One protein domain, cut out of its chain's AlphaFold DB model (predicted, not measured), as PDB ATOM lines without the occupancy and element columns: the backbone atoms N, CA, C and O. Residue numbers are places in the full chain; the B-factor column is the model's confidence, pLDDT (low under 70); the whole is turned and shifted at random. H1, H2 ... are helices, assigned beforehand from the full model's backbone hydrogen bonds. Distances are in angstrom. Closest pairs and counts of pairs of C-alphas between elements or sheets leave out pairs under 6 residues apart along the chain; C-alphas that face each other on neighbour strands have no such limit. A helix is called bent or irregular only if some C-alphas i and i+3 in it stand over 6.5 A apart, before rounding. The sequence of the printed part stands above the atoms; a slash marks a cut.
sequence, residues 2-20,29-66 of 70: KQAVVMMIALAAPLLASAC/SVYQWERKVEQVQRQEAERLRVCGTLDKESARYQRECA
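What this domain is: This is residues 2 to 20 and 29 to 66 of the 70 residues of an uncharacterized protein of Brevundimonas sp. MYb31 (UniProt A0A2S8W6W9). A kinked helix, H1, stands free on its own; beyond a cut, the long helix H2 ends in a turn from which the short helix H3 folds back near it, like a hook. The 57 printed residues hold three named helices, H1, H2 and H3 in chain order, and no named strand: all helix. The whole is extended, with a radius of gyration of the C-alphas of 17.4 A, and flat, spanning 52 by 36 by 14 A.

How they stand to each other: H1, residues 2 to 20, is apart from H2, residues 30 to 53, and from H3, residues 59 to 64. H2 and H3 are close but not clearly touching; their closest C-alphas, of Cys 51 and Tyr 61, are 6.7 A apart. They run opposite ways at a shallow tilt of 6 degrees. Every O i to N i+4 pair is within hydrogen-bond range in H2 and H3, but 8 of 15 in H1.

Where its parts are: H1 begins at C-alpha 2 (30.590, 31.507, 147.248), measures 29.0 A and has a kink of 30 degrees near residue 14. It is irregular, but only just: C-alphas 11 and 14 are 6.8 A apart. H2 measures 35.1 A; H3 ends at C-alpha 64 (9.374, 53.888, 142.334).

The domain as a whole: Residues 21 to 28 are not printed, and C-alphas 20 and 29 are 26.0 A apart across the cut. The H2 to H3 link is tight. Residues 2 to 5 and 7 to 20 have pLDDT under 70.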
ATOM      1  N   LYS A   2      30.724  30.377 148.204       56.78
ATOM      2  CA  LYS A   2      30.590  31.507 147.248       56.78
ATOM      3  C   LYS A   2      29.217  32.202 147.267       56.78
ATOM      4  O   LYS A   2      29.161  33.422 147.230       56.78
ATOM      5  N   GLN A   3      28.123  31.444 147.381       60.78
ATOM      6  CA  GLN A   3      26.771  32.021 147.390       60.78
ATOM      7  C   GLN A   3      26.448  32.828 148.656       60.78
ATOM      8  O   GLN A   3      25.783  33.852 148.568       60.78
ATOM      9  N   ALA A   4      26.983  32.431 149.815       65.19
ATOM     10  CA  ALA A   4      26.780  33.158 151.071       65.19
ATOM     11  C   ALA A   4      27.477  34.530 151.063       65.19
ATOM     12  O   ALA A   4      26.938  35.503 151.579       65.19
ATOM     13  N   VAL A   5      28.646  34.621 150.420       69.25
ATOM     14  CA  VAL A   5      29.388  35.882 150.264       69.25
ATOM     15  C   VAL A   5      28.638  36.851 149.346       69.25
ATOM     16  O   VAL A   5      28.512  38.026 149.670       69.25
ATOM     17  N   VAL A   6      28.073  36.362 148.237       70.25
ATOM     18  CA  VAL A   6      27.278  37.192 147.313       70.25
ATOM     19  C   VAL A   6      26.011  37.726 147.991       70.25
ATOM     20  O   VAL A   6      25.680  38.898 147.831       70.25
ATOM     21  N   MET A   7      25.339  36.900 148.799       67.31
ATOM     22  CA  MET A   7      24.134  37.313 149.524       67.31
ATOM     23  C   MET A   7      24.440  38.373 150.597       67.31
ATOM     24  O   MET A   7      23.726  39.366 150.695       67.31
ATOM     25  N   MET A   8      25.545  38.217 151.338       65.25
ATOM     26  CA  MET A   8      26.022  39.211 152.315       65.25
ATOM     27  C   MET A   8      26.341  40.569 151.671       65.25
ATOM     28  O   MET A   8      25.989  41.608 152.222       65.25
ATOM     29  N   ILE A   9      26.969  40.577 150.489       68.44
ATOM     30  CA  ILE A   9      27.304  41.819 149.773       68.44
ATOM     31  C   ILE A   9      26.035  42.530 149.278       68.44
ATOM     32  O   ILE A   9      25.932  43.751 149.392       68.44
ATOM     33  N   ALA A  10      25.042  41.782 148.783       67.44
ATOM     34  CA  ALA A  10      23.782  42.354 148.303       67.44
ATOM     35  C   ALA A  10      22.973  43.053 149.415       67.44
ATOM     36  O   ALA A  10      22.317  44.060 149.159       67.44
ATOM     37  N   LEU A  11      23.058  42.560 150.654       64.50
ATOM     38  CA  LEU A  11      22.391  43.146 151.824       64.50
ATOM     39  C   LEU A  11      23.088  44.408 152.363       64.50
ATOM     40  O   LEU A  11      22.435  45.244 152.982       64.50
ATOM     41  N   ALA A  12      24.392  44.573 152.121       61.81
ATOM     42  CA  ALA A  12      25.166  45.710 152.630       61.81
ATOM     43  C   ALA A  12      25.039  46.985 151.772       61.81
ATOM     44  O   ALA A  12      25.231  48.091 152.276       61.81
ATOM     45  N   ALA A  13      24.688  46.855 150.488       61.12
ATOM     46  CA  ALA A  13      24.570  47.980 149.558       61.12
ATOM     47  C   ALA A  13      23.577  49.090 149.989       61.12
ATOM     48  O   ALA A  13      23.959  50.260 149.937       61.12
ATOM     49  N   PRO A  14      22.341  48.797 150.453       62.09
ATOM     50  CA  PRO A  14      21.414  49.851 150.876       62.09
ATOM     51  C   PRO A  14      21.835  50.553 152.178       62.09
ATOM     52  O   PRO A  14      21.516  51.724 152.360       62.09
ATOM     53  N   LEU A  15      22.588  49.884 153.061       60.66
ATOM     54  CA  LEU A  15      23.074  50.481 154.314       60.66
ATOM     55  C   LEU A  15      24.148  51.551 154.069       60.66
ATOM     56  O   LEU A  15      24.225  52.536 154.796       60.66
ATOM     57  N   LEU A  16      24.960  51.390 153.021       59.56
ATOM     58  CA  LEU A  16      25.946  52.399 152.622       59.56
ATOM     59  C   LEU A  16      25.294  53.621 151.959       59.56
ATOM     60  O   LEU A  16      25.842  54.718 152.033       59.56
ATOM     61  N   ALA A  17      24.112  53.466 151.357       60.44
ATOM     62  CA  ALA A  17      23.389  54.583 150.753       60.44
ATOM     63  C   ALA A  17      22.856  55.575 151.802       60.44
ATOM     64  O   ALA A  17      22.855  56.778 151.548       60.44
ATOM     65  N   SER A  18      22.469  55.112 152.999       59.44
ATOM     66  CA  SER A  18      22.058  56.016 154.084       59.44
ATOM     67  C   SER A  18      23.235  56.730 154.757       59.44
ATOM     68  O   SER A  18      23.024  57.715 155.457       59.44
ATOM     69  N   ALA A  19      24.470  56.254 154.564       60.09
ATOM     70  CA  ALA A  19      25.665  56.829 155.185       60.09
ATOM     71  C   ALA A  19      26.161  58.118 154.496       60.09
ATOM     72  O   ALA A  19      26.934  58.863 155.090       60.09
ATOM     73  N   CYS A  20      25.701  58.400 153.272       64.44
ATOM     74  CA  CYS A  20      26.016  59.625 152.525       64.44
ATOM     75  C   CYS A  20      24.858  60.637 152.511       64.44
ATOM     76  O   CYS A  20      24.833  61.530 151.662       64.44
ATOM     77  N   SER A  29      11.962  73.379 167.380       94.31
ATOM     78  CA  SER A  29      10.686  73.870 167.903       94.31
ATOM     79  C   SER A  29       9.503  73.068 167.372       94.31
ATOM     80  O   SER A  29       9.571  72.470 166.298       94.31
ATOM     81  N   VAL A  30       8.391  73.097 168.114       93.88
ATOM     82  CA  VAL A  30       7.143  72.407 167.742       93.88
ATOM     83  C   VAL A  30       6.666  72.839 166.353       93.88
ATOM     84  O   VAL A  30       6.404  71.995 165.509       93.88
ATOM     85  N   TYR A  31       6.673  74.141 166.060       93.75
ATOM     86  CA  TYR A  31       6.274  74.650 164.744       93.75
ATOM     87  C   TYR A  31       7.197  74.172 163.609       93.75
ATOM     88  O   TYR A  31       6.760  73.912 162.489       93.75
ATOM     89  N   GLN A  32       8.500  74.049 163.874       92.50
ATOM     90  CA  GLN A  32       9.422  73.501 162.882       92.50
ATOM     91  C   GLN A  32       9.153  72.010 162.632       92.50
ATOM     92  O   GLN A  32       9.213  71.575 161.482       92.50
ATOM     93  N   TRP A  33       8.800  71.253 163.675       93.81
ATOM     94  CA  TRP A  33       8.352  69.864 163.549       93.81
ATOM     95  C   TRP A  33       7.063  69.749 162.738       93.81
ATOM     96  O   TRP A  33       7.014  68.960 161.798       93.81
ATOM     97  N   GLU A  34       6.054  70.563 163.042       95.06
ATOM     98  CA  GLU A  34       4.777  70.576 162.319       95.06
ATOM     99  C   GLU A  34       4.981  70.815 160.822       95.06
ATOM    100  O   GLU A  34       4.465  70.060 159.998       95.06
ATOM    101  N   ARG A  35       5.814  71.799 160.455       93.06
ATOM    102  CA  ARG A  35       6.146  72.053 159.045       93.06
ATOM    103  C   ARG A  35       6.850  70.870 158.382       93.06
ATOM    104  O   ARG A  35       6.546  70.562 157.230       93.06
ATOM    105  N   LYS A  36       7.778  70.207 159.083       91.75
ATOM    106  CA  LYS A  36       8.473  69.017 158.565       91.75
ATOM    107  C   LYS A  36       7.479  67.881 158.308       91.75
ATOM    108  O   LYS A  36       7.491  67.295 157.229       91.75
ATOM    109  N   VAL A  37       6.568  67.623 159.248       94.62
ATOM    110  CA  VAL A  37       5.514  66.605 159.100       94.62
ATOM    111  C   VAL A  37       4.583  66.936 157.933       94.62
ATOM    112  O   VAL A  37       4.318  66.069 157.105       94.62
ATOM    113  N   GLU A  38       4.139  68.185 157.807       95.75
ATOM    114  CA  GLU A  38       3.273  68.624 156.707       95.75
ATOM    115  C   GLU A  38       3.953  68.442 155.335       95.75
ATOM    116  O   GLU A  38       3.327  68.022 154.360       95.75
ATOM    117  N   GLN A  39       5.252  68.737 155.236       93.38
ATOM    118  CA  GLN A  39       6.028  68.500 154.017       93.38
ATOM    119  C   GLN A  39       6.113  67.013 153.667       93.38
ATOM    120  O   GLN A  39       5.858  66.658 152.515       93.38
ATOM    121  N   VAL A  40       6.415  66.156 154.644       92.25
ATOM    122  CA  VAL A  40       6.474  64.699 154.447       92.25
ATOM    123  C   VAL A  40       5.116  64.165 153.995       92.25
ATOM    124  O   VAL A  40       5.044  63.466 152.989       92.25
ATOM    125  N   GLN A  41       4.026  64.569 154.650       95.38
ATOM    126  CA  GLN A  41       2.673  64.149 154.278       95.38
ATOM    127  C   GLN A  41       2.303  64.565 152.849       95.38
ATOM    128  O   GLN A  41       1.716  63.774 152.115       95.38
ATOM    129  N   ARG A  42       2.672  65.780 152.420       94.50
ATOM    130  CA  ARG A  42       2.455  66.225 151.033       94.50
ATOM    131  C   ARG A  42       3.223  65.371 150.027       94.50
ATOM    132  O   ARG A  42       2.664  64.994 149.000       94.50
ATOM    133  N   GLN A  43       4.487  65.068 150.315       92.19
ATOM    134  CA  GLN A  43       5.316  64.233 149.445       92.19
ATOM    135  C   GLN A  43       4.788  62.798 149.367       92.19
ATOM    136  O   GLN A  43       4.720  62.223 148.280       92.19
ATOM    137  N   GLU A  44       4.363  62.230 150.498       91.69
ATOM    138  CA  GLU A  44       3.750  60.905 150.536       91.69
ATOM    139  C   GLU A  44       2.431  60.873 149.767       91.69
ATOM    140  O   GLU A  44       2.239  59.988 148.937       91.69
ATOM    141  N   ALA A  45       1.549  61.855 149.967       93.38
ATOM    142  CA  ALA A  45       0.286  61.944 149.240       93.38
ATOM    143  C   ALA A  45       0.502  62.035 147.722       93.38
ATOM    144  O   ALA A  45      -0.173  61.344 146.956       93.38
ATOM    145  N   GLU A  46       1.477  62.832 147.279       92.75
ATOM    146  CA  GLU A  46       1.826  62.920 145.861       92.75
ATOM    147  C   GLU A  46       2.376  61.590 145.333       92.75
ATOM    148  O   GLU A  46       1.971  61.135 144.261       92.75
ATOM    149  N   ARG A  47       3.230  60.907 146.104       90.81
ATOM    150  CA  ARG A  47       3.721  59.571 145.751       90.81
ATOM    151  C   ARG A  47       2.570  58.577 145.599       90.81
ATOM    152  O   ARG A  47       2.533  57.856 144.604       90.81
ATOM    153  N   LEU A  48       1.622  58.553 146.537       93.00
ATOM    154  CA  LEU A  48       0.430  57.701 146.458       93.00
ATOM    155  C   LEU A  48      -0.387  58.006 145.200       93.00
ATOM    156  O   LEU A  48      -0.782  57.083 144.490       93.00
ATOM    157  N   ARG A  49      -0.586  59.291 144.886       92.19
ATOM    158  CA  ARG A  49      -1.323  59.732 143.699       92.19
ATOM    159  C   ARG A  49      -0.659  59.249 142.412       92.19
ATOM    160  O   ARG A  49      -1.328  58.663 141.566       92.19
ATOM    161  N   VAL A  50       0.650  59.458 142.272       91.75
ATOM    162  CA  VAL A  50       1.415  59.019 141.095       91.75
ATOM    163  C   VAL A  50       1.382  57.498 140.980       91.75
ATOM    164  O   VAL A  50       1.031  56.969 139.925       91.75
ATOM    165  N   CYS A  51       1.660  56.783 142.069       92.81
ATOM    166  CA  CYS A  51       1.658  55.324 142.080       92.81
ATOM    167  C   CYS A  51       0.276  54.718 141.807       92.81
ATOM    168  O   CYS A  51       0.202  53.680 141.160       92.81
ATOM    169  N   GLY A  52      -0.810  55.377 142.219       90.25
ATOM    170  CA  GLY A  52      -2.178  54.948 141.918       90.25
ATOM    171  C   GLY A  52      -2.532  54.997 140.428       90.25
ATOM    172  O   GLY A  52      -3.409  54.262 139.986       90.25
ATOM    173  N   THR A  53      -1.843  55.834 139.644       91.44
ATOM    174  CA  THR A  53      -2.047  55.934 138.185       91.44
ATOM    175  C   THR A  53      -1.142  55.026 137.361       91.44
ATOM    176  O   THR A  53      -1.370  54.854 136.164       91.44
ATOM    177  N   LEU A  54      -0.094  54.474 137.971       91.38
ATOM    178  CA  LEU A  54       0.872  53.634 137.279       91.38
ATOM    179  C   LEU A  54       0.380  52.188 137.213       91.38
ATOM    180  O   LEU A  54      -0.196  51.660 138.162       91.38
ATOM    181  N   ASP A  55       0.666  51.530 136.092       89.44
ATOM    182  CA  ASP A  55       0.425  50.099 135.953       89.44
ATOM    183  C   ASP A  55       1.325  49.310 136.918       89.44
ATOM    184  O   ASP A  55       2.547  49.498 136.936       89.44
ATOM    185  N   LYS A  56       0.714  48.417 137.705       87.81
ATOM    186  CA  LYS A  56       1.377  47.644 138.765       87.81
ATOM    187  C   LYS A  56       2.406  46.659 138.210       87.81
ATOM    188  O   LYS A  56       3.374  46.343 138.901       87.81
ATOM    189  N   GLU A  57       2.228  46.208 136.968       88.44
ATOM    190  CA  GLU A  57       3.173  45.312 136.290       88.44
ATOM    191  C   GLU A  57       4.325  46.068 135.619       88.44
ATOM    192  O   GLU A  57       5.346  45.476 135.257       88.44
ATOM    193  N   SER A  58       4.219  47.396 135.506       89.88
ATOM    194  CA  SER A  58       5.256  48.199 134.875       89.88
ATOM    195  C   SER A  58       6.560  48.177 135.676       89.88
ATOM    196  O   SER A  58       6.600  48.326 136.901       89.88
ATOM    197  N   ALA A  59       7.680  48.111 134.953       91.12
ATOM    198  CA  ALA A  59       9.008  48.208 135.554       91.12
ATOM    199  C   ALA A  59       9.203  49.523 136.334       91.12
ATOM    200  O   ALA A  59      10.018  49.590 137.251       91.12
ATOM    201  N   ARG A  60       8.468  50.584 135.974       88.00
ATOM    202  CA  ARG A  60       8.497  51.864 136.687       88.00
ATOM    203  C   ARG A  60       7.830  51.760 138.058       88.00
ATOM    204  O   ARG A  60       8.436  52.188 139.038       88.00
ATOM    205  N   TYR A  61       6.649  51.146 138.143       90.56
ATOM    206  CA  TYR A  61       5.967  50.913 139.418       90.56
ATOM    207  C   TYR A  61       6.837  50.084 140.369       90.56
ATOM    208  O   TYR A  61       7.006  50.445 141.531       90.56
ATOM    209  N   GLN A  62       7.486  49.034 139.860       89.25
ATOM    210  CA  GLN A  62       8.375  48.192 140.667       89.25
ATOM    211  C   GLN A  62       9.586  48.949 141.240       89.25
ATOM    212  O   GLN A  62      10.041  48.619 142.331       89.25
ATOM    213  N   ARG A  63      10.100  49.976 140.546       87.50
ATOM    214  CA  ARG A  63      11.230  50.789 141.032       87.50
ATOM    215  C   ARG A  63      10.809  51.907 141.985       87.50
ATOM    216  O   ARG A  63      11.478  52.132 142.984       87.50
ATOM    217  N   GLU A  64       9.736  52.626 141.662       87.94
ATOM    218  CA  GLU A  64       9.374  53.888 142.334       87.94
ATOM    219  C   GLU A  64       8.288  53.699 143.414       87.94
ATOM    220  O   GLU A  64       8.250  54.412 144.424       87.94
ATOM    221  N   CYS A  65       7.426  52.694 143.251       90.94
ATOM    222  CA  CYS A  65       6.232  52.472 144.073       90.94
ATOM    223  C   CYS A  65       6.320  51.227 144.968       90.94
ATOM    224  O   CYS A  65       5.346  50.879 145.635       90.94
ATOM    225  N   ALA A  66       7.479  50.563 145.033       80.69
ATOM    226  CA  ALA A  66       7.685  49.440 145.940       80.69
ATOM    227  C   ALA A  66       7.388  49.848 147.398       80.69
ATOM    228  O   ALA A  66       7.919  50.841 147.905       80.69
TER     229      ALA A  66